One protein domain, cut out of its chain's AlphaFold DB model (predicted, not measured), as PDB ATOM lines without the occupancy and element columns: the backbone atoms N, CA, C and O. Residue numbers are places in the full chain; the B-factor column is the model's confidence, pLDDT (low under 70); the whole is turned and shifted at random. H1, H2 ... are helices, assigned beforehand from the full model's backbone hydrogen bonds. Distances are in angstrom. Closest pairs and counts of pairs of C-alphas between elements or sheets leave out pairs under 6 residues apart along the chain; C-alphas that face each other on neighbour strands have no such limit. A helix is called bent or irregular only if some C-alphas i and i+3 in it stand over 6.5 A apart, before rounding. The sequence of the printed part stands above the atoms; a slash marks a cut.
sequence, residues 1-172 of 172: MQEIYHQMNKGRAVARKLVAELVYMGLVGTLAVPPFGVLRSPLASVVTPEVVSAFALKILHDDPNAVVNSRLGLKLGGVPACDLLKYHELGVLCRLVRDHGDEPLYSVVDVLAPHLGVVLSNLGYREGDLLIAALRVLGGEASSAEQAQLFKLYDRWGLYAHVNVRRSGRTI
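What this domain is: This is residues 1 to 172 of the 172 residues of an uncharacterized protein of Thermoproteus sp (UniProt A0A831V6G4). The long helix H1 runs through the domain, and H4, H3, H5 and H6 stand side by side in a row over it, alternating in direction, with H3 crossing the beginning of H1. H7 lies alongside the later part of H1, H8 crosses near its end, and the tail of residues 166 to 172 sticks out alone. The printed part has 172 residues with eight named helices, H1 to H8 in chain order, and no named strand; the class is all helix. It is compact, with a radius of gyration of the C-alphas of 16.0 A and spans of 46 by 44 by 28 A.

Where its parts are: Find C-alpha 2 at (186.428, 165.973, 216.671); from there H1, residues 2 to 28, runs 39.3 A to C-alpha 28 at (225.490, 165.508, 212.639). Next come H2, residues 43 to 46, H3, residues 49 to 59, H4, residues 64 to 76, and H5, residues 88 to 99. H6, residues 105 to 122, is 22.4 A long and has a kink of 59 degrees near residue 112; it is irregular, with C-alphas 107 and 110 7.8 A apart. H7 takes residues 126 to 138. H8, residues 144 to 160, covers 24.5 A to C-alpha 160 at (210.246, 157.327, 216.987), with a kink of 41 degrees near residue 154; it is irregular, with C-alphas 156 and 159 7.3 A apart.

How they stand to each other: Begin at H1, the hub, which touches four helices. H7 touches it at a shallow tilt of 24 degrees, the same way, closest at the C-alphas of Gly 26 and Leu 138, 4.4 A. H3 touches residues 4 to 11 of H1, about perpendicular at 74 degrees, closest at Gln 7 and Val 51, whose C-alphas are 5.0 A apart. H8 touches residues 20 to 27 at a steep tilt of 63 degrees, with the C-alphas of Ala 20 and Tyr 154 closest at 6.1 A. H6 and H1 only just touch, with 3 pairs of C-alphas within 8 A, the closest those of Arg 12 and Leu 120, 7.4 A. Farther out, H3 and H4 form a hairpin, the closest C-alphas, of Ser 53 and Ser 70, being 4.7 A apart. H3 and H5 touch at a shallow tilt of 12 degrees, opposite ways, closest at the C-alphas of Val 52 and Cys 94, 6.3 A. H2 is close to H5 but not clearly touching, the C-alphas of Ala 44 and Val 97 being closest at 5.7 A. In H1, H3, H4, H5 and H7 every O i to N i+4 pair is within hydrogen-bond range, against 10 of 14 in H6 and 11 of 13 in H8; H2 is too short for such a pair.

The domain as a whole: Look for the farthest C-alphas at Val 28 and Pro 64, 47.0 A apart. The printed part has no cut, and the links H1 to H2 and H4 to H5 are long. The mean pLDDT of the printed part is 86.5; residue 1 and residues 157 to 172 are under 70.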
ATOM      1  N   MET A   1     183.770 169.296 215.546       67.06
ATOM      2  CA  MET A   1     184.768 169.469 216.630       67.06
ATOM      3  C   MET A   1     185.827 168.375 216.609       67.06
ATOM      4  O   MET A   1     186.988 168.720 216.463       67.06
ATOM      5  N   GLN A   2     185.463 167.089 216.677       84.12
ATOM      6  CA  GLN A   2     186.428 165.973 216.671       84.12
ATOM      7  C   GLN A   2     187.386 165.980 215.462       84.12
ATOM      8  O   GLN A   2     188.585 165.790 215.629       84.12
ATOM      9  N   GLU A   3     186.878 166.297 214.269       87.81
ATOM     10  CA  GLU A   3     187.678 166.418 213.043       87.81
ATOM     11  C   GLU A   3     188.734 167.534 213.111       87.81
ATOM     12  O   GLU A   3     189.885 167.319 212.748       87.81
ATOM     13  N   ILE A   4     188.385 168.701 213.656       89.31
ATOM     14  CA  ILE A   4     189.312 169.837 213.793       89.31
ATOM     15  C   ILE A   4     190.478 169.446 214.706       89.31
ATOM     16  O   ILE A   4     191.635 169.631 214.344       89.31
ATOM     17  N   TYR A   5     190.188 168.829 215.858       90.50
ATOM     18  CA  TYR A   5     191.228 168.342 216.768       90.50
ATOM     19  C   TYR A   5     192.115 167.270 216.131       90.50
ATOM     20  O   TYR A   5     193.321 167.257 216.369       90.50
ATOM     21  N   HIS A   6     191.541 166.387 215.311       93.00
ATOM     22  CA  HIS A   6     192.302 165.386 214.564       93.00
ATOM     23  C   HIS A   6     193.305 166.038 213.608       93.00
ATOM     24  O   HIS A   6     194.493 165.714 213.656       93.00
ATOM     25  N   GLN A   7     192.864 167.008 212.804       93.62
ATOM     26  CA  GLN A   7     193.747 167.723 211.875       93.62
ATOM     27  C   GLN A   7     194.793 168.574 212.613       93.62
ATOM     28  O   GLN A   7     195.968 168.568 212.250       93.62
ATOM     29  N   MET A   8     194.426 169.224 213.721       93.50
ATOM     30  CA  MET A   8     195.386 169.943 214.567       93.50
ATOM     31  C   MET A   8     196.460 169.005 215.140       93.50
ATOM     32  O   MET A   8     197.648 169.327 215.117       93.50
ATOM     33  N   ASN A   9     196.074 167.816 215.611       92.81
ATOM     34  CA  ASN A   9     197.022 166.815 216.104       92.81
ATOM     35  C   ASN A   9     197.937 166.280 214.996       92.81
ATOM     36  O   ASN A   9     199.116 166.039 215.264       92.81
ATOM     37  N   LYS A  10     197.443 166.145 213.759       92.12
ATOM     38  CA  LYS A  10     198.305 165.855 212.605       92.12
ATOM     39  C   LYS A  10     199.339 166.956 212.402       92.12
ATOM     40  O   LYS A  10     200.523 166.638 212.358       92.12
ATOM     41  N   GLY A  11     198.932 168.225 212.380       91.50
ATOM     42  CA  GLY A  11     199.860 169.355 212.246       91.50
ATOM     43  C   GLY A  11     200.948 169.374 213.329       91.50
ATOM     44  O   GLY A  11     202.127 169.571 213.035       91.50
ATOM     45  N   ARG A  12     200.597 169.042 214.576       93.56
ATOM     46  CA  ARG A  12     201.577 168.863 215.663       93.56
ATOM     47  C   ARG A  12     202.522 167.689 215.422       93.56
ATOM     48  O   ARG A  12     203.719 167.800 215.667       93.56
ATOM     49  N   ALA A  13     202.002 166.553 214.963       90.62
ATOM     50  CA  ALA A  13     202.820 165.381 214.661       90.62
ATOM     51  C   ALA A  13     203.815 165.659 213.524       90.62
ATOM     52  O   ALA A  13     204.952 165.197 213.591       90.62
ATOM     53  N   VAL A  14     203.413 166.445 212.523       90.44
ATOM     54  CA  VAL A  14     204.299 166.941 211.462       90.44
ATOM     55  C   VAL A  14     205.428 167.775 212.047       90.44
ATOM     56  O   VAL A  14     206.591 167.456 211.813       90.44
ATOM     57  N   ALA A  15     205.102 168.781 212.861       92.81
ATOM     58  CA  ALA A  15     206.110 169.623 213.496       92.81
ATOM     59  C   ALA A  15     207.093 168.798 214.338       92.81
ATOM     60  O   ALA A  15     208.294 169.003 214.236       92.81
ATOM     61  N   ARG A  16     206.629 167.787 215.087       90.50
ATOM     62  CA  ARG A  16     207.525 166.878 215.829       90.50
ATOM     63  C   ARG A  16     208.480 166.098 214.925       90.50
ATOM     64  O   ARG A  16     209.641 165.938 215.289       90.50
ATOM     65  N   LYS A  17     208.005 165.597 213.779       88.94
ATOM     66  CA  LYS A  17     208.854 164.881 212.809       88.94
ATOM     67  C   LYS A  17     209.899 165.815 212.201       88.94
ATOM     68  O   LYS A  17     211.068 165.454 212.162       88.94
ATOM     69  N   LEU A  18     209.484 167.020 211.805       91.69
ATOM     70  CA  LEU A  18     210.385 168.048 211.287       91.69
ATOM     71  C   LEU A  18     211.429 168.444 212.334       91.69
ATOM     72  O   LEU A  18     212.613 168.406 212.038       91.69
ATOM     73  N   VAL A  19     211.018 168.721 213.576       91.75
ATOM     74  CA  VAL A  19     211.935 168.995 214.696       91.75
ATOM     75  C   VAL A  19     212.972 167.888 214.829       91.75
ATOM     76  O   VAL A  19     214.158 168.180 214.918       91.75
ATOM     77  N   ALA A  20     212.550 166.622 214.827       88.25
ATOM     78  CA  ALA A  20     213.476 165.510 214.989       88.25
ATOM     79  C   ALA A  20     214.511 165.439 213.855       88.25
ATOM     80  O   ALA A  20     215.693 165.248 214.127       88.25
ATOM     81  N   GLU A  21     214.092 165.631 212.604       89.50
ATOM     82  CA  GLU A  21     215.003 165.591 211.456       89.50
ATOM     83  C   GLU A  21     215.933 166.798 211.390       89.50
ATOM     84  O   GLU A  21     217.131 166.617 211.194       89.50
ATOM     85  N   LEU A  22     215.422 168.006 211.628       91.12
ATOM     86  CA  LEU A  22     216.234 169.224 211.655       91.12
ATOM     87  C   LEU A  22     217.272 169.172 212.785       91.12
ATOM     88  O   LEU A  22     218.434 169.510 212.574       91.12
ATOM     89  N   VAL A  23     216.884 168.683 213.969       89.12
ATOM     90  CA  VAL A  23     217.809 168.497 215.097       89.12
ATOM     91  C   VAL A  23     218.849 167.425 214.788       89.12
ATOM     92  O   VAL A  23     220.019 167.635 215.086       89.12
ATOM     93  N   TYR A  24     218.463 166.303 214.175       86.31
ATOM     94  CA  TYR A  24     219.415 165.276 213.742       86.31
ATOM     95  C   TYR A  24     220.434 165.833 212.739       86.31
ATOM     96  O   TYR A  24     221.636 165.630 212.895       86.31
ATOM     97  N   MET A  25     219.963 166.572 211.737       88.69
ATOM     98  CA  MET A  25     220.815 167.206 210.733       88.69
ATOM     99  C   MET A  25     221.777 168.220 211.365       88.69
ATOM    100  O   MET A  25     222.971 168.190 211.073       88.69
ATOM    101  N   GLY A  26     221.292 169.039 212.303       87.31
ATOM    102  CA  GLY A  26     222.130 169.953 213.082       87.31
ATOM    103  C   GLY A  26     223.147 169.240 213.981       87.31
ATOM    104  O   GLY A  26     224.301 169.650 214.037       87.31
ATOM    105  N   LEU A  27     222.761 168.136 214.633       84.25
ATOM    106  CA  LEU A  27     223.642 167.304 215.470       84.25
ATOM    107  C   LEU A  27     224.804 166.699 214.687       84.25
ATOM    108  O   LEU A  27     225.938 166.684 215.157       84.25
ATOM    109  N   VAL A  28     224.502 166.155 213.510       85.31
ATOM    110  CA  VAL A  28     225.490 165.508 212.639       85.31
ATOM    111  C   VAL A  28     226.280 166.547 211.831       85.31
ATOM    112  O   VAL A  28     227.302 166.214 211.238       85.31
ATOM    113  N   GLY A  29     225.834 167.808 211.815       84.44
ATOM    114  CA  GLY A  29     226.455 168.875 211.035       84.44
ATOM    115  C   GLY A  29     226.317 168.641 209.532       84.44
ATOM    116  O   GLY A  29     227.268 168.846 208.781       84.44
ATOM    117  N   THR A  30     225.157 168.151 209.084       84.06
ATOM    118  CA  THR A  30     224.918 167.807 207.679       84.06
ATOM    119  C   THR A  30     223.648 168.443 207.135       84.06
ATOM    120  O   THR A  30     222.616 168.480 207.796       84.06
ATOM    121  N   LEU A  31     223.711 168.884 205.878       85.19
ATOM    122  CA  LEU A  31     222.537 169.271 205.093       85.19
ATOM    123  C   LEU A  31     222.020 168.112 204.223       85.19
ATOM    124  O   LEU A  31     221.062 168.273 203.469       85.19
ATOM    125  N   ALA A  32     222.635 166.928 204.321       85.56
ATOM    126  CA  ALA A  32     222.182 165.749 203.601       85.56
ATOM    127  C   ALA A  32     220.837 165.266 204.165       85.56
ATOM    128  O   ALA A  32     220.754 164.756 205.282       85.56
ATOM    129  N   VAL A  33     219.780 165.401 203.362       85.31
ATOM    130  CA  VAL A  33     218.423 165.005 203.752       85.31
ATOM    131  C   VAL A  33     218.330 163.477 203.909       85.31
ATOM    132  O   VAL A  33     218.608 162.755 202.935       85.31
ATOM    133  N   PRO A  34     217.872 162.957 205.068       80.50
ATOM    134  CA  PRO A  34     217.751 161.520 205.313       80.50
ATOM    135  C   PRO A  34     216.912 160.793 204.243       80.50
ATOM    136  O   PRO A  34     215.873 161.310 203.827       80.50
ATOM    137  N   PRO A  35     217.303 159.579 203.799       75.12
ATOM    138  CA  PRO A  35     216.652 158.870 202.690       75.12
ATOM    139  C   PRO A  35     215.189 158.493 202.937       75.12
ATOM    140  O   PRO A  35     214.426 158.374 201.984       75.12
ATOM    141  N   PHE A  36     214.794 158.339 204.200       79.62
ATOM    142  CA  PHE A  36     213.436 157.958 204.607       79.62
ATOM    143  C   PHE A  36     212.806 158.986 205.555       79.62
ATOM    144  O   PHE A  36     211.955 158.632 206.371       79.62
ATOM    145  N   GLY A  37     213.275 160.235 205.494       83.06
ATOM    146  CA  GLY A  37     212.773 161.322 206.327       83.06
ATOM    147  C   GLY A  37     211.502 161.973 205.780       83.06
ATOM    148  O   GLY A  37     211.243 161.944 204.575       83.06
ATOM    149  N   VAL A  38     210.731 162.609 206.664       89.69
ATOM    150  CA  VAL A  38     209.588 163.465 206.340       89.69
ATOM    151  C   VAL A  38     209.989 164.583 205.387       89.69
ATOM    152  O   VAL A  38     209.190 164.946 204.534       89.69
ATOM    153  N   LEU A  39     211.230 165.072 205.459       92.19
ATOM    154  CA  LEU A  39     211.739 166.109 204.563       92.19
ATOM    155  C   LEU A  39     211.697 165.717 203.077       92.19
ATOM    156  O   LEU A  39     211.672 166.595 202.224       92.19
ATOM    157  N   ARG A  40     211.668 164.423 202.735       92.44
ATOM    158  CA  ARG A  40     211.541 163.966 201.338       92.44
ATOM    159  C   ARG A  40     210.100 163.793 200.871       92.44
ATOM    160  O   ARG A  40     209.882 163.583 199.681       92.44
ATOM    161  N   SER A  41     209.136 163.836 201.782       92.44
ATOM    162  CA  SER A  41     207.729 163.661 201.441       92.44
ATOM    163  C   SER A  41     207.165 164.925 200.784       92.44
ATOM    164  O   SER A  41     207.566 166.025 201.178       92.44
ATOM    165  N   PRO A  42     206.203 164.792 199.850       94.69
ATOM    166  CA  PRO A  42     205.485 165.933 199.287       94.69
ATOM    167  C   PRO A  42     204.804 166.766 200.377       94.69
ATOM    168  O   PRO A  42     204.189 166.193 201.286       94.69
ATOM    169  N   LEU A  43     204.867 168.095 200.284       94.19
ATOM    170  CA  LEU A  43     204.303 169.021 201.270       94.19
ATOM    171  C   LEU A  43     202.834 168.710 201.578       94.19
ATOM    172  O   LEU A  43     202.489 168.510 202.744       94.19
ATOM    173  N   ALA A  44     201.985 168.595 200.555       93.06
ATOM    174  CA  ALA A  44     200.548 168.363 200.713       93.06
ATOM    175  C   ALA A  44     200.216 166.983 201.309       93.06
ATOM    176  O   ALA A  44     199.139 166.800 201.874       93.06
ATOM    177  N   SER A  45     201.145 166.019 201.248       89.81
ATOM    178  CA  SER A  45     200.991 164.713 201.908       89.81
ATOM    179  C   SER A  45     201.245 164.770 203.418       89.81
ATOM    180  O   SER A  45     200.814 163.890 204.166       89.81
ATOM    181  N   VAL A  46     201.951 165.807 203.876       89.38
ATOM    182  CA  VAL A  46     202.373 165.973 205.265       89.38
ATOM    183  C   VAL A  46     201.555 167.074 205.937       89.38
ATOM    184  O   VAL A  46     200.846 166.806 206.907       89.38
ATOM    185  N   VAL A  47     201.615 168.297 205.411       92.81
ATOM    186  CA  VAL A  47     200.750 169.415 205.804       92.81
ATOM    187  C   VAL A  47     199.582 169.441 204.828       92.81
ATOM    188  O   VAL A  47     199.614 170.123 203.808       92.81
ATOM    189  N   THR A  48     198.563 168.637 205.126       93.75
ATOM    190  CA  THR A  48     197.417 168.505 204.226       93.75
ATOM    191  C   THR A  48     196.580 169.791 204.206       93.75
ATOM    192  O   THR A  48     196.593 170.554 205.183       93.75
ATOM    193  N   PRO A  49     195.815 170.044 203.132       93.81
ATOM    194  CA  PRO A  49     194.913 171.192 203.055       93.81
ATOM    195  C   PRO A  49     193.997 171.345 204.277       93.81
ATOM    196  O   PRO A  49     193.818 172.445 204.802       93.81
ATOM    197  N   GLU A  50     193.495 170.230 204.808       94.75
ATOM    198  CA  GLU A  50     192.618 170.192 205.975       94.75
ATOM    199  C   GLU A  50     193.325 170.623 207.264       94.75
ATOM    200  O   GLU A  50     192.684 171.174 208.158       94.75
ATOM    201  N   VAL A  51     194.641 170.408 207.377       95.38
ATOM    202  CA  VAL A  51     195.437 170.930 208.498       95.38
ATOM    203  C   VAL A  51     195.438 172.457 208.460       95.38
ATOM    204  O   VAL A  51     195.163 173.091 209.481       95.38
ATOM    205  N   VAL A  52     195.659 173.050 207.283       95.19
ATOM    206  CA  VAL A  52     195.620 174.512 207.100       95.19
ATOM    207  C   VAL A  52     194.222 175.054 207.395       95.19
ATOM    208  O   VAL A  52     194.085 176.021 208.146       95.19
ATOM    209  N   SER A  53     193.170 174.407 206.884       94.81
ATOM    210  CA  SER A  53     191.785 174.789 207.180       94.81
ATOM    211  C   SER A  53     191.455 174.693 208.673       94.81
ATOM    212  O   SER A  53     190.782 175.569 209.213       94.81
ATOM    213  N   ALA A  54     191.925 173.655 209.368       94.94
ATOM    214  CA  ALA A  54     191.696 173.490 210.801       94.94
ATOM    215  C   ALA A  54     192.396 174.579 211.623       94.94
ATOM    216  O   ALA A  54     191.794 175.119 212.555       94.94
ATOM    217  N   PHE A  55     193.634 174.934 211.268       95.12
ATOM    218  CA  PHE A  55     194.332 176.049 211.904       95.12
ATOM    219  C   PHE A  55     193.617 177.375 211.653       95.12
ATOM    220  O   PHE A  55     193.372 178.116 212.604       95.12
ATOM    221  N   ALA A  56     193.213 177.642 210.410       94.19
ATOM    222  CA  ALA A  56     192.477 178.848 210.051       94.19
ATOM    223  C   ALA A  56     191.165 178.972 210.827       94.19
ATOM    224  O   ALA A  56     190.898 180.019 211.409       94.19
ATOM    225  N   LEU A  57     190.399 177.886 210.944       93.75
ATOM    226  CA  LEU A  57     189.161 177.868 211.719       93.75
ATOM    227  C   LEU A  57     189.386 178.173 213.207       93.75
ATOM    228  O   LEU A  57     188.522 178.763 213.851       93.75
ATOM    229  N   LYS A  58     190.517 177.731 213.768       94.06
ATOM    230  CA  LYS A  58     190.819 177.912 215.188       94.06
ATOM    231  C   LYS A  58     191.371 179.303 215.496       94.06
ATOM    232  O   LYS A  58     191.000 179.874 216.517       94.06
ATOM    233  N   ILE A  59     192.230 179.835 214.631       92.81
ATOM    234  CA  ILE A  59     192.855 181.154 214.800       92.81
ATOM    235  C   ILE A  59     191.860 182.258 214.442       92.81
ATOM    236  O   ILE A  59     191.614 183.145 215.249       92.81
ATOM    237  N   LEU A  60     191.225 182.171 213.274       91.44
ATOM    238  CA  LEU A  60     190.335 183.201 212.730       91.44
ATOM    239  C   LEU A  60     188.867 182.979 213.122       91.44
ATOM    240  O   LEU A  60     187.964 183.269 212.341       91.44
ATOM    241  N   HIS A  61     188.617 182.435 214.315       89.31
ATOM    242  CA  HIS A  61     187.270 182.088 214.779       89.31
ATOM    243  C   HIS A  61     186.327 183.297 214.906       89.31
ATOM    244  O   HIS A  61     185.111 183.120 214.835       89.31
ATOM    245  N   ASP A  62     186.892 184.500 215.029       90.81
ATOM    246  CA  ASP A  62     186.161 185.765 215.115       90.81
ATOM    247  C   ASP A  62     185.844 186.398 213.746       90.81
ATOM    248  O   ASP A  62     185.080 187.360 213.686       90.81
ATOM    249  N   ASP A  63     186.396 185.883 212.637       91.38
ATOM    250  CA  ASP A  63     186.088 186.359 211.279       91.38
ATOM    251  C   ASP A  63     185.087 185.401 210.597       91.38
ATOM    252  O   ASP A  63     185.461 184.292 210.194       91.38
ATOM    253  N   PRO A  64     183.812 185.805 210.410       91.06
ATOM    254  CA  PRO A  64     182.788 184.944 209.823       91.06
ATOM    255  C   PRO A  64     183.142 184.429 208.422       91.06
ATOM    256  O   PRO A  64     182.839 183.278 208.095       91.06
ATOM    257  N   ASN A  65     183.813 185.246 207.606       91.38
ATOM    258  CA  ASN A  65     184.202 184.862 206.250       91.38
ATOM    259  C   ASN A  65     185.312 183.812 206.288       91.38
ATOM    260  O   ASN A  65     185.237 182.805 205.579       91.38
ATOM    261  N   ALA A  66     186.305 184.002 207.159       90.38
ATOM    262  CA  ALA A  66     187.368 183.022 207.355       90.38
ATOM    263  C   ALA A  66     186.820 181.697 207.905       90.38
ATOM    264  O   ALA A  66     187.252 180.628 207.466       90.38
ATOM    265  N   VAL A  67     185.830 181.741 208.802       92.25
ATOM    266  CA  VAL A  67     185.165 180.549 209.349       92.25
ATOM    267  C   VAL A  67     184.434 179.766 208.261       92.25
ATOM    268  O   VAL A  67     184.617 178.549 208.163       92.25
ATOM    269  N   VAL A  68     183.618 180.426 207.434       93.44
ATOM    270  CA  VAL A  68     182.889 179.762 206.340       93.44
ATOM    271  C   VAL A  68     183.867 179.163 205.330       93.44
ATOM    272  O   VAL A  68     183.760 177.979 205.010       93.44
ATOM    273  N   ASN A  69     184.865 179.940 204.906       93.00
ATOM    274  CA  ASN A  69     185.904 179.510 203.971       93.00
ATOM    275  C   ASN A  69     186.678 178.285 204.492       93.00
ATOM    276  O   ASN A  69     186.826 177.282 203.798       93.00
ATOM    277  N   SER A  70     187.098 178.318 205.756       91.88
ATOM    278  CA  SER A  70     187.851 177.223 206.378       91.88
ATOM    279  C   SER A  70     186.999 175.969 206.580       91.88
ATOM    280  O   SER A  70     187.483 174.853 206.400       91.88
ATOM    281  N   ARG A  71     185.707 176.116 206.907       93.75
ATOM    282  CA  ARG A  71     184.777 174.975 206.984       93.75
ATOM    283  C   ARG A  71     184.552 174.322 205.626       93.75
ATOM    284  O   ARG A  71     184.426 173.101 205.574       93.75
ATOM    285  N   LEU A  72     184.475 175.111 204.555       92.12
ATOM    286  CA  LEU A  72     184.372 174.585 203.194       92.12
ATOM    287  C   LEU A  72     185.646 173.830 202.803       92.12
ATOM    288  O   LEU A  72     185.532 172.706 202.327       92.12
ATOM    289  N   GLY A  73     186.826 174.385 203.098       91.25
ATOM    290  CA  GLY A  73     188.109 173.703 202.885       91.25
ATOM    291  C   GLY A  73     188.167 172.330 203.563       91.25
ATOM    292  O   GLY A  73     188.408 171.328 202.897       91.25
ATOM    293  N   LEU A  74     187.797 172.255 204.850       92.00
ATOM    294  CA  LEU A  74     187.708 170.979 205.578       92.00
ATOM    295  C   LEU A  74     186.768 169.974 204.904       92.00
ATOM    296  O   LEU A  74     187.129 168.816 204.731       92.00
ATOM    297  N   LYS A  75     185.563 170.407 204.514       91.69
ATOM    298  CA  LYS A  75     184.552 169.514 203.927       91.69
ATOM    299  C   LYS A  75     184.917 169.008 202.537       91.69
ATOM    300  O   LYS A  75     184.500 167.915 202.172       91.69
ATOM    301  N   LEU A  76     185.616 169.823 201.755       90.25
ATOM    302  CA  LEU A  76     185.960 169.518 200.368       90.25
ATOM    303  C   LEU A  76     187.352 168.883 200.230       90.25
ATOM    304  O   LEU A  76     187.748 168.569 199.113       90.25
ATOM    305  N   GLY A  77     188.094 168.711 201.333       85.69
ATOM    306  CA  GLY A  77     189.495 168.265 201.303       85.69
ATOM    307  C   GLY A  77     190.421 169.269 200.607       85.69
ATOM    308  O   GLY A  77     191.452 168.901 200.050       85.69
ATOM    309  N   GLY A  78     190.015 170.540 200.571       87.06
ATOM    310  CA  GLY A  78     190.643 171.593 199.786       87.06
ATOM    311  C   GLY A  78     191.312 172.648 200.653       87.06
ATOM    312  O   GLY A  78     190.971 172.852 201.819       87.06
ATOM    313  N   VAL A  79     192.269 173.358 200.059       88.44
ATOM    314  CA  VAL A  79     192.913 174.498 200.713       88.44
ATOM    315  C   VAL A  79     191.871 175.627 200.790       88.44
ATOM    316  O   VAL A  79     191.152 175.845 199.811       88.44
ATOM    317  N   PRO A  80     191.726 176.341 201.924       89.38
ATOM    318  CA  PRO A  80     190.831 177.496 201.979       89.38
ATOM    319  C   PRO A  80     191.288 178.560 200.971       89.38
ATOM    320  O   PRO A  80     192.462 178.615 200.613       89.38
ATOM    321  N   ALA A  81     190.398 179.452 200.531       91.94
ATOM    322  CA  ALA A  81     190.817 180.581 199.703       91.94
ATOM    323  C   ALA A  81     191.832 181.442 200.480       91.94
ATOM    324  O   ALA A  81     191.457 182.112 201.448       91.94
ATOM    325  N   CYS A  82     193.109 181.381 200.089       92.56
ATOM    326  CA  CYS A  82     194.223 181.936 200.864       92.56
ATOM    327  C   CYS A  82     194.136 183.451 201.048       92.56
ATOM    328  O   CYS A  82     194.552 183.964 202.082       92.56
ATOM    329  N   ASP A  83     193.543 184.156 200.085       89.75
ATOM    330  CA  ASP A  83     193.387 185.615 200.122       89.75
ATOM    331  C   ASP A  83     192.380 186.075 201.189       89.75
ATOM    332  O   ASP A  83     192.396 187.227 201.613       89.75
ATOM    333  N   LEU A  84     191.527 185.164 201.671       88.56
ATOM    334  CA  LEU A  84     190.591 185.423 202.767       88.56
ATOM    335  C   LEU A  84     191.215 185.176 204.152       88.56
ATOM    336  O   LEU A  84     190.577 185.448 205.170       88.56
ATOM    337  N   LEU A  85     192.448 184.662 204.219       91.31
ATOM    338  CA  LEU A  85     193.166 184.442 205.472       91.31
ATOM    339  C   LEU A  85     193.964 185.698 205.837       91.31
ATOM    340  O   LEU A  85     195.112 185.867 205.436       91.31
ATOM    341  N   LYS A  86     193.359 186.579 206.640       89.00
ATOM    342  CA  LYS A  86     193.985 187.841 207.084       89.00
ATOM    343  C   LYS A  86     195.190 187.656 208.011       89.00
ATOM    344  O   LYS A  86     195.939 188.598 208.240       89.00
ATOM    345  N   TYR A  87     195.365 186.459 208.561       92.81
ATOM    346  CA  TYR A  87     196.509 186.122 209.395       92.81
ATOM    347  C   TYR A  87     197.684 185.685 208.513       92.81
ATOM    348  O   TYR A  87     197.585 184.685 207.796       92.81
ATOM    349  N   HIS A  88     198.770 186.462 208.548       94.94
ATOM    350  CA  HIS A  88     199.868 186.398 207.580       94.94
ATOM    351  C   HIS A  88     200.452 184.989 207.435       94.94
ATOM    352  O   HIS A  88     200.532 184.464 206.325       94.94
ATOM    353  N   GLU A  89     200.796 184.349 208.548       96.12
ATOM    354  CA  GLU A  89     201.452 183.047 208.573       96.12
ATOM    355  C   GLU A  89     200.530 181.953 208.029       96.12
ATOM    356  O   GLU A  89     200.981 181.088 207.283       96.12
ATOM    357  N   LEU A  90     199.222 182.027 208.301       94.88
ATOM    358  CA  LEU A  90     198.247 181.121 207.684       94.88
ATOM    359  C   LEU A  90     198.119 181.360 206.182       94.88
ATOM    360  O   LEU A  90     198.016 180.397 205.427       94.88
ATOM    361  N   GLY A  91     198.135 182.618 205.742       95.56
ATOM    362  CA  GLY A  91     198.126 182.965 204.324       95.56
ATOM    363  C   GLY A  91     199.344 182.406 203.586       95.56
ATOM    364  O   GLY A  91     199.199 181.877 202.484       95.56
ATOM    365  N   VAL A  92     200.532 182.464 204.199       96.25
ATOM    366  CA  VAL A  92     201.750 181.864 203.633       96.25
ATOM    367  C   VAL A  92     201.651 180.342 203.604       96.25
ATOM    368  O   VAL A  92     201.843 179.768 202.537       96.25
ATOM    369  N   LEU A  93     201.276 179.685 204.708       95.75
ATOM    370  CA  LEU A  93     201.097 178.224 204.736       95.75
ATOM    371  C   LEU A  93     200.084 177.744 203.693       95.75
ATOM    372  O   LEU A  93     200.303 176.742 203.023       95.75
ATOM    373  N   CYS A  94     198.986 178.478 203.546       96.00
ATOM    374  CA  CYS A  94     197.947 178.198 202.570       96.00
ATOM    375  C   CYS A  94     198.482 178.246 201.138       96.00
ATOM    376  O   CYS A  94     198.294 177.293 200.382       96.00
ATOM    377  N   ARG A  95     199.192 179.323 200.776       96.75
ATOM    378  CA  ARG A  95     199.816 179.448 199.453       96.75
ATOM    379  C   ARG A  95     200.882 178.386 199.232       96.75
ATOM    380  O   ARG A  95     200.901 177.788 198.170       96.75
ATOM    381  N   LEU A  96     201.692 178.087 200.244       96.31
ATOM    382  CA  LEU A  96     202.724 177.059 200.148       96.31
ATOM    383  C   LEU A  96     202.115 175.691 199.810       96.31
ATOM    384  O   LEU A  96     202.554 175.044 198.869       96.31
ATOM    385  N   VAL A  97     201.060 175.275 200.520       95.81
ATOM    386  CA  VAL A  97     200.374 173.997 200.251       95.81
ATOM    387  C   VAL A  97     199.677 173.999 198.886       95.81
ATOM    388  O   VAL A  97     199.667 172.972 198.216       95.81
ATOM    389  N   ARG A  98     199.101 175.132 198.467       95.50
ATOM    390  CA  ARG A  98     198.416 175.266 197.172       95.50
ATOM    391  C   ARG A  98     199.383 175.225 195.988       95.50
ATOM    392  O   ARG A  98     199.102 174.542 195.011       95.50
ATOM    393  N   ASP A  99     200.478 175.972 196.078       96.00
ATOM    394  CA  ASP A  99     201.364 176.265 194.949       96.00
ATOM    395  C   ASP A  99     202.543 175.277 194.876       96.00
ATOM    396  O   ASP A  99     203.032 174.987 193.789       96.00
ATOM    397  N   HIS A 100     202.952 174.706 196.016       96.19
ATOM    398  CA  HIS A 100     204.108 173.806 196.148       96.19
ATOM    399  C   HIS A 100     203.743 172.460 196.799       96.19
ATOM    400  O   HIS A 100     204.587 171.788 197.387       96.19
ATOM    401  N   GLY A 101     202.474 172.044 196.729       93.00
ATOM    402  CA  GLY A 101     201.983 170.836 197.404       93.00
ATOM    403  C   GLY A 101     202.700 169.537 197.005       93.00
ATOM    404  O   GLY A 101     202.905 168.668 197.856       93.00
ATOM    405  N   ASP A 102     203.116 169.426 195.743       95.38
ATOM    406  CA  ASP A 102     203.823 168.254 195.210       95.38
ATOM    407  C   ASP A 102     205.336 168.296 195.456       95.38
ATOM    408  O   ASP A 102     206.034 167.297 195.258       95.38
ATOM    409  N   GLU A 103     205.861 169.435 195.910       95.94
ATOM    410  CA  GLU A 103     207.280 169.578 196.184       95.94
ATOM    411  C   GLU A 103     207.681 168.859 197.473       95.94
ATOM    412  O   GLU A 103     206.921 168.826 198.450       95.94
ATOM    413  N   PRO A 104     208.889 168.276 197.512       95.25
ATOM    414  CA  PRO A 104     209.395 167.670 198.725       95.25
ATOM    415  C   PRO A 104     209.642 168.736 199.792       95.25
ATOM    416  O   PRO A 104     210.167 169.810 199.519       95.25
ATOM    417  N   LEU A 105     209.342 168.410 201.045       94.25
ATOM    418  CA  LEU A 105     209.448 169.357 202.154       94.25
ATOM    419  C   LEU A 105     210.809 170.053 202.276       94.25
ATOM    420  O   LEU A 105     210.840 171.213 202.666       94.25
ATOM    421  N   TYR A 106     211.919 169.393 201.937       93.12
ATOM    422  CA  TYR A 106     213.247 170.002 202.010       93.12
ATOM    423  C   TYR A 106     213.425 171.224 201.095       93.12
ATOM    424  O   TYR A 106     214.287 172.040 201.402       93.12
ATOM    425  N   SER A 107     212.668 171.361 199.994       95.12
ATOM    426  CA  SER A 107     212.788 172.519 199.090       95.12
ATOM    427  C   SER A 107     212.089 173.763 199.624       95.12
ATOM    428  O   SER A 107     212.393 174.862 199.175       95.12
ATOM    429  N   VAL A 108     211.174 173.587 200.582       95.31
ATOM    430  CA  VAL A 108     210.317 174.650 201.125       95.31
ATOM    431  C   VAL A 108     210.387 174.757 202.650       95.31
ATOM    432  O   VAL A 108     209.600 175.484 203.253       95.31
ATOM    433  N   VAL A 109     211.262 173.992 203.315       93.50
ATOM    434  CA  VAL A 109     211.283 173.877 204.785       93.50
ATOM    435  C   VAL A 109     211.670 175.187 205.470       93.50
ATOM    436  O   VAL A 109     211.165 175.480 206.550       93.50
ATOM    437  N   ASP A 110     212.527 175.979 204.838       93.31
ATOM    438  CA  ASP A 110     212.959 177.305 205.273       93.31
ATOM    439  C   ASP A 110     211.796 178.305 205.317       93.31
ATOM    440  O   ASP A 110     211.717 179.111 206.242       93.31
ATOM    441  N   VAL A 111     210.847 178.197 204.384       96.00
ATOM    442  CA  VAL A 111     209.607 178.985 204.382       96.00
ATOM    443  C   VAL A 111     208.551 178.347 205.290       96.00
ATOM    444  O   VAL A 111     207.902 179.028 206.081       96.00
ATOM    445  N   LEU A 112     208.371 177.028 205.229       95.69
ATOM    446  CA  LEU A 112     207.338 176.318 205.983       95.69
ATOM    447  C   LEU A 112     207.547 176.412 207.496       95.69
ATOM    448  O   LEU A 112     206.600 176.694 208.233       95.69
ATOM    449  N   ALA A 113     208.753 176.096 207.973       95.25
ATOM    450  CA  ALA A 113     209.014 175.864 209.390       95.25
ATOM    451  C   ALA A 113     208.780 177.107 210.266       95.25
ATOM    452  O   ALA A 113     208.136 176.949 211.309       95.25
ATOM    453  N   PRO A 114     209.189 178.331 209.873       96.44
ATOM    454  CA  PRO A 114     208.874 179.539 210.631       96.44
ATOM    455  C   PRO A 114     207.366 179.783 210.740       96.44
ATOM    456  O   PRO A 114     206.850 179.971 211.841       96.44
ATOM    457  N   HIS A 115     206.635 179.720 209.623       97.25
ATOM    458  CA  HIS A 115     205.202 180.022 209.609       97.25
ATOM    459  C   HIS A 115     204.372 178.951 210.323       97.25
ATOM    460  O   HIS A 115     203.465 179.278 211.091       97.25
ATOM    461  N   LEU A 116     204.712 177.672 210.145       96.75
ATOM    462  CA  LEU A 116     204.096 176.572 210.886       96.75
ATOM    463  C   LEU A 116     204.419 176.669 212.381       96.75
ATOM    464  O   LEU A 116     203.547 176.434 213.217       96.75
ATOM    465  N   GLY A 117     205.656 177.044 212.709       96.75
ATOM    466  CA  GLY A 117     206.118 177.260 214.072       96.75
ATOM    467  C   GLY A 117     205.300 178.325 214.796       96.75
ATOM    468  O   GLY A 117     204.740 178.055 215.858       96.75
ATOM    469  N   VAL A 118     205.153 179.501 214.183       97.00
ATOM    470  CA  VAL A 118     204.376 180.620 214.736       97.00
ATOM    471  C   VAL A 118     202.894 180.259 214.875       97.00
ATOM    472  O   VAL A 118     202.311 180.485 215.934       97.00
ATOM    473  N   VAL A 119     202.289 179.629 213.860       96.44
ATOM    474  CA  VAL A 119     200.888 179.164 213.919       96.44
ATOM    475  C   VAL A 119     200.664 178.216 215.096       96.44
ATOM    476  O   VAL A 119     199.712 178.386 215.858       96.44
ATOM    477  N   LEU A 120     201.535 177.222 215.271       96.56
ATOM    478  CA  LEU A 120     201.413 176.254 216.359       96.56
ATOM    479  C   LEU A 120     201.662 176.891 217.729       96.56
ATOM    480  O   LEU A 120     200.917 176.599 218.663       96.56
ATOM    481  N   SER A 121     202.654 177.774 217.842       96.00
ATOM    482  CA  SER A 121     202.957 178.489 219.085       96.00
ATOM    483  C   SER A 121     201.783 179.371 219.525       96.00
ATOM    484  O   SER A 121     201.317 179.257 220.659       96.00
ATOM    485  N   ASN A 122     201.181 180.124 218.597       94.56
ATOM    486  CA  ASN A 122     199.989 180.939 218.865       94.56
ATOM    487  C   ASN A 122     198.753 180.112 219.240       94.56
ATOM    488  O   ASN A 122     197.862 180.593 219.935       94.56
ATOM    489  N   LEU A 123     198.705 178.846 218.826       93.75
ATOM    490  CA  LEU A 123     197.690 177.885 219.256       93.75
ATOM    491  C   LEU A 123     198.008 177.221 220.613       93.75
ATOM    492  O   LEU A 123     197.252 176.355 221.058       93.75
ATOM    493  N   GLY A 124     199.099 177.613 221.278       94.38
ATOM    494  CA  GLY A 124     199.541 177.087 222.572       94.38
ATOM    495  C   GLY A 124     200.310 175.766 222.481       94.38
ATOM    496  O   GLY A 124     200.440 175.053 223.479       94.38
ATOM    497  N   TYR A 125     200.800 175.395 221.296       94.12
ATOM    498  CA  TYR A 125     201.540 174.156 221.088       94.12
ATOM    499  C   TYR A 125     203.045 174.385 221.117       94.12
ATOM    500  O   TYR A 125     203.624 174.970 220.206       94.12
ATOM    501  N   ARG A 126     203.695 173.780 222.116       92.06
ATOM    502  CA  ARG A 126     205.158 173.784 222.272       92.06
ATOM    503  C   ARG A 126     205.903 173.249 221.044       92.06
ATOM    504  O   ARG A 126     207.059 173.592 220.831       92.06
ATOM    505  N   GLU A 127     205.265 172.398 220.238       92.94
ATOM    506  CA  GLU A 127     205.833 171.943 218.967       92.94
ATOM    507  C   GLU A 127     206.219 173.102 218.031       92.94
ATOM    508  O   GLU A 127     207.179 172.959 217.280       92.94
ATOM    509  N   GLY A 128     205.507 174.232 218.100       94.94
ATOM    510  CA  GLY A 128     205.805 175.419 217.305       94.94
ATOM    511  C   GLY A 128     207.142 176.059 217.671       94.94
ATOM    512  O   GLY A 128     208.010 176.206 216.813       94.94
ATOM    513  N   ASP A 129     207.353 176.341 218.959       94.12
ATOM    514  CA  ASP A 129     208.608 176.927 219.456       94.12
ATOM    515  C   ASP A 129     209.804 176.004 219.194       94.12
ATOM    516  O   ASP A 129     210.885 176.450 218.809       94.12
ATOM    517  N   LEU A 130     209.602 174.693 219.366       93.44
ATOM    518  CA  LEU A 130     210.635 173.696 219.100       93.44
ATOM    519  C   LEU A 130     211.007 173.629 217.621       93.44
ATOM    520  O   LEU A 130     212.175 173.406 217.317       93.44
ATOM    521  N   LEU A 131     210.048 173.821 216.712       94.75
ATOM    522  CA  LEU A 131     210.302 173.842 215.272       94.75
ATOM    523  C   LEU A 131     211.156 175.046 214.874       94.75
ATOM    524  O   LEU A 131     212.125 174.883 214.134       94.75
ATOM    525  N   ILE A 132     210.857 176.224 215.425       94.81
ATOM    526  CA  ILE A 132     211.655 177.438 215.205       94.81
ATOM    527  C   ILE A 132     213.073 177.250 215.758       94.81
ATOM    528  O   ILE A 132     214.053 177.536 215.071       94.81
ATOM    529  N   ALA A 133     213.199 176.722 216.977       93.44
ATOM    530  CA  ALA A 133     214.499 176.463 217.583       93.44
ATOM    531  C   ALA A 133     215.305 175.414 216.791       93.44
ATOM    532  O   ALA A 133     216.502 175.588 216.584       93.44
ATOM    533  N   ALA A 134     214.660 174.352 216.297       92.19
ATOM    534  CA  ALA A 134     215.306 173.330 215.474       92.19
ATOM    535  C   ALA A 134     215.838 173.898 214.149       92.19
ATOM    536  O   ALA A 134     216.937 173.533 213.733       92.19
ATOM    537  N   LEU A 135     215.103 174.821 213.519       93.19
ATOM    538  CA  LEU A 135     215.568 175.517 212.319       93.19
ATOM    539  C   LEU A 135     216.806 176.378 212.610       93.19
ATOM    540  O   LEU A 135     217.778 176.313 211.863       93.19
ATOM    541  N   ARG A 136     216.822 177.113 213.732       92.19
ATOM    542  CA  ARG A 136     218.006 177.877 214.171       92.19
ATOM    543  C   ARG A 136     219.207 176.983 214.460       92.19
ATOM    544  O   ARG A 136     220.333 177.369 214.163       92.19
ATOM    545  N   VAL A 137     218.994 175.796 215.036       90.25
ATOM    546  CA  VAL A 137     220.072 174.813 215.243       90.25
ATOM    547  C   VAL A 137     220.646 174.366 213.906       90.25
ATOM    548  O   VAL A 137     221.863 174.363 213.751       90.25
ATOM    549  N   LEU A 138     219.791 174.036 212.934       90.12
ATOM    550  CA  LEU A 138     220.241 173.652 211.598       90.12
ATOM    551  C   LEU A 138     221.004 174.789 210.895       90.12
ATOM    552  O   LEU A 138     222.006 174.528 210.238       90.12
ATOM    553  N   GLY A 139     220.556 176.036 211.062       89.31
ATOM    554  CA  GLY A 139     221.209 177.230 210.515       89.31
ATOM    555  C   GLY A 139     222.476 177.674 211.254       89.31
ATOM    556  O   GLY A 139     223.136 178.608 210.813       89.31
ATOM    557  N   GLY A 140     222.834 177.033 212.375       87.56
ATOM    558  CA  GLY A 140     223.978 177.439 213.199       87.56
ATOM    559  C   GLY A 140     223.763 178.735 213.996       87.56
ATOM    560  O   GLY A 140     224.721 179.307 214.505       87.56
ATOM    561  N   GLU A 141     222.518 179.191 214.124       89.44
ATOM    562  CA  GLU A 141     222.130 180.439 214.798       89.44
ATOM    563  C   GLU A 141     221.715 180.225 216.263       89.44
ATOM    564  O   GLU A 141     221.596 181.179 217.032       89.44
ATOM    565  N   ALA A 142     221.455 178.977 216.662       87.31
ATOM    566  CA  ALA A 142     220.987 178.648 218.006       87.31
ATOM    567  C   ALA A 142     222.102 178.717 219.058       87.31
ATOM    568  O   ALA A 142     223.220 178.237 218.843       87.31
ATOM    569  N   SER A 143     221.758 179.205 220.249       87.38
ATOM    570  CA  SER A 143     222.637 179.193 221.419       87.38
ATOM    571  C   SER A 143     222.943 177.769 221.908       87.38
ATOM    572  O   SER A 143     222.150 176.840 221.726       87.38
ATOM    573  N   SER A 144     224.059 177.587 222.625       86.06
ATOM    574  CA  SER A 144     224.425 176.286 223.213       86.06
ATOM    575  C   SER A 144     223.342 175.730 224.153       86.06
ATOM    576  O   SER A 144     223.168 174.517 224.256       86.06
ATOM    577  N   ALA A 145     222.592 176.606 224.831       85.75
ATOM    578  CA  ALA A 145     221.493 176.214 225.712       85.75
ATOM    579  C   ALA A 145     220.280 175.677 224.930       85.75
ATOM    580  O   ALA A 145     219.721 174.642 225.306       85.75
ATOM    581  N   GLU A 146     219.901 176.334 223.827       83.69
ATOM    582  CA  GLU A 146     218.836 175.867 222.924       83.69
ATOM    583  C   GLU A 146     219.201 174.519 222.295       83.69
ATOM    584  O   GLU A 146     218.387 173.593 222.297       83.69
ATOM    585  N   GLN A 147     220.448 174.376 221.837       85.00
ATOM    586  CA  GLN A 147     220.975 173.118 221.309       85.00
ATOM    587  C   GLN A 147     220.858 171.990 222.343       85.00
ATOM    588  O   GLN A 147     220.246 170.959 222.069       85.00
ATOM    589  N   ALA A 148     221.346 172.200 223.570       85.50
ATOM    590  CA  ALA A 148     221.278 171.196 224.633       85.50
ATOM    591  C   ALA A 148     219.833 170.790 224.983       85.50
ATOM    592  O   ALA A 148     219.549 169.611 225.218       85.50
ATOM    593  N   GLN A 149     218.897 171.746 224.996       86.19
ATOM    594  CA  GLN A 149     217.482 171.466 225.234       86.19
ATOM    595  C   GLN A 149     216.884 170.598 224.122       86.19
ATOM    596  O   GLN A 149     216.178 169.626 224.413       86.19
ATOM    597  N   LEU A 150     217.162 170.940 222.864       84.56
ATOM    598  CA  LEU A 150     216.681 170.201 221.702       84.56
ATOM    599  C   LEU A 150     217.292 168.807 221.624       84.56
ATOM    600  O   LEU A 150     216.571 167.860 221.335       84.56
ATOM    601  N   PHE A 151     218.564 168.643 221.978       83.00
ATOM    602  CA  PHE A 151     219.217 167.335 222.002       83.00
ATOM    603  C   PHE A 151     218.638 166.438 223.093       83.00
ATOM    604  O   PHE A 151     218.343 165.274 222.842       83.00
ATOM    605  N   LYS A 152     218.348 166.987 224.279       83.06
ATOM    606  CA  LYS A 152     217.649 166.254 225.348       83.06
ATOM    607  C   LYS A 152     216.223 165.856 224.951       83.06
ATOM    608  O   LYS A 152     215.716 164.827 225.397       83.06
ATOM    609  N   LEU A 153     215.545 166.678 224.152       77.25
ATOM    610  CA  LEU A 153     214.225 166.353 223.604       77.25
ATOM    611  C   LEU A 153     214.315 165.306 222.497       77.25
ATOM    612  O   LEU A 153     213.507 164.381 222.485       77.25
ATOM    613  N   TYR A 154     215.304 165.421 221.615       75.00
ATOM    614  CA  TYR A 154     215.589 164.435 220.585       75.00
ATOM    615  C   TYR A 154     215.949 163.085 221.199       75.00
ATOM    616  O   TYR A 154     215.440 162.083 220.741       75.00
ATOM    617  N   ASP A 155     216.709 163.013 222.286       72.75
ATOM    618  CA  ASP A 155     216.973 161.738 222.968       72.75
ATOM    619  C   ASP A 155     215.671 161.072 223.476       72.75
ATOM    620  O   ASP A 155     215.460 159.866 223.353       72.75
ATOM    621  N   ARG A 156     214.708 161.880 223.939       72.25
ATOM    622  CA  ARG A 156     213.385 161.400 224.379       72.25
ATOM    623  C   ARG A 156     212.435 161.035 223.234       72.25
ATOM    624  O   ARG A 156     211.555 160.199 223.428       72.25
ATOM    625  N   TRP A 157     212.529 161.701 222.083       66.12
ATOM    626  CA  TRP A 157     211.583 161.572 220.957       66.12
ATOM    627  C   TRP A 157     212.150 160.807 219.749       66.12
ATOM    628  O   TRP A 157     211.398 160.228 218.966       66.12
ATOM    629  N   GLY A 158     213.468 160.792 219.602       56.78
ATOM    630  CA  GLY A 158     214.248 160.404 218.423       56.78
ATOM    631  C   GLY A 158     214.216 158.913 218.120       56.78
ATOM    632  O   GLY A 158     214.344 158.523 216.962       56.78
ATOM    633  N   LEU A 159     213.877 158.079 219.107       47.09
ATOM    634  CA  LEU A 159     213.563 156.663 218.889       47.09
ATOM    635  C   LEU A 159     212.322 156.442 217.998       47.09
ATOM    636  O   LEU A 159     212.163 155.359 217.442       47.09
ATOM    637  N   TYR A 160     211.464 157.449 217.798       47.25
ATOM    638  CA  TYR A 160     210.246 157.327 216.987       47.25
ATOM    639  C   TYR A 160     210.311 158.012 215.615       47.25
ATOM    640  O   TYR A 160     209.436 157.752 214.784       47.25
ATOM    641  N   ALA A 161     211.323 158.847 215.353       46.16
ATOM    642  CA  ALA A 161     211.441 159.593 214.095       46.16
ATOM    643  C   ALA A 161     211.848 158.692 212.915       46.16
ATOM    644  O   ALA A 161     211.282 158.809 211.831       46.16
ATOM    645  N   HIS A 162     212.736 157.719 213.146       47.38
ATOM    646  CA  HIS A 162     213.226 156.813 212.096       47.38
ATOM    647  C   HIS A 162     212.568 155.421 212.092       47.38
ATOM    648  O   HIS A 162     212.680 154.688 211.111       47.38
ATOM    649  N   VAL A 163     211.851 155.039 213.157       43.28
ATOM    650  CA  VAL A 163     211.321 153.668 213.324       43.28
ATOM    651  C   VAL A 163     209.871 153.517 212.830       43.28
ATOM    652  O   VAL A 163     209.461 152.430 212.418       43.28
ATOM    653  N   ASN A 164     209.079 154.596 212.787       40.25
ATOM    654  CA  ASN A 164     207.633 154.502 212.530       40.25
ATOM    655  C   ASN A 164     207.184 154.622 211.063       40.25
ATOM    656  O   ASN A 164     206.000 154.418 210.791       40.25
ATOM    657  N   VAL A 165     208.085 154.849 210.101       44.75
ATOM    658  CA  VAL A 165     207.720 154.815 208.665       44.75
ATOM    659  C   VAL A 165     207.244 153.411 208.244       44.75
ATOM    660  O   VAL A 165     206.394 153.276 207.369       44.75
ATOM    661  N   ARG A 166     207.676 152.345 208.940       41.66
ATOM    662  CA  ARG A 166     207.242 150.963 208.658       41.66
ATOM    663  C   ARG A 166     205.835 150.594 209.139       41.66
ATOM    664  O   ARG A 166     205.286 149.627 208.620       41.66
ATOM    665  N   ARG A 167     205.243 151.296 210.114       39.53
ATOM    666  CA  ARG A 167     203.947 150.877 210.693       39.53
ATOM    667  C   ARG A 167     202.717 151.447 209.987       39.53
ATOM    668  O   ARG A 167     201.652 150.866 210.122       39.53
ATOM    669  N   SER A 168     202.856 152.518 209.206       37.88
ATOM    670  CA  SER A 168     201.720 153.115 208.483       37.88
ATOM    671  C   SER A 168     201.503 152.552 207.069       37.88
ATOM    672  O   SER A 168     200.483 152.856 206.465       37.88
ATOM    673  N   GLY A 169     202.444 151.761 206.537       38.53
ATOM    674  CA  GLY A 169     202.380 151.174 205.185       38.53
ATOM    675  C   GLY A 169     202.192 149.653 205.150       38.53
ATOM    676  O   GLY A 169     202.327 149.045 204.095       38.53
ATOM    677  N   ARG A 170     201.930 149.017 206.299       33.78
ATOM    678  CA  ARG A 170     201.608 147.585 206.403       33.78
ATOM    679  C   ARG A 170     200.336 147.388 207.222       33.78
ATOM    680  O   ARG A 170     200.369 146.862 208.327       33.78
ATOM    681  N   THR A 171     199.219 147.815 206.655       32.31
ATOM    682  CA  THR A 171     197.979 147.043 206.760       32.31
ATOM    683  C   THR A 171     197.935 146.157 205.524       32.31
ATOM    684  O   THR A 171     197.741 146.653 204.417       32.31
ATOM    685  N   ILE A 172     198.260 144.882 205.740       37.19
ATOM    686  CA  ILE A 172     197.803 143.766 204.906       37.19
ATOM    687  C   ILE A 172     196.366 143.490 205.343       37.19
ATOM    688  O   ILE A 172     196.141 143.566 206.575       37.19
TER     689      ILE A 172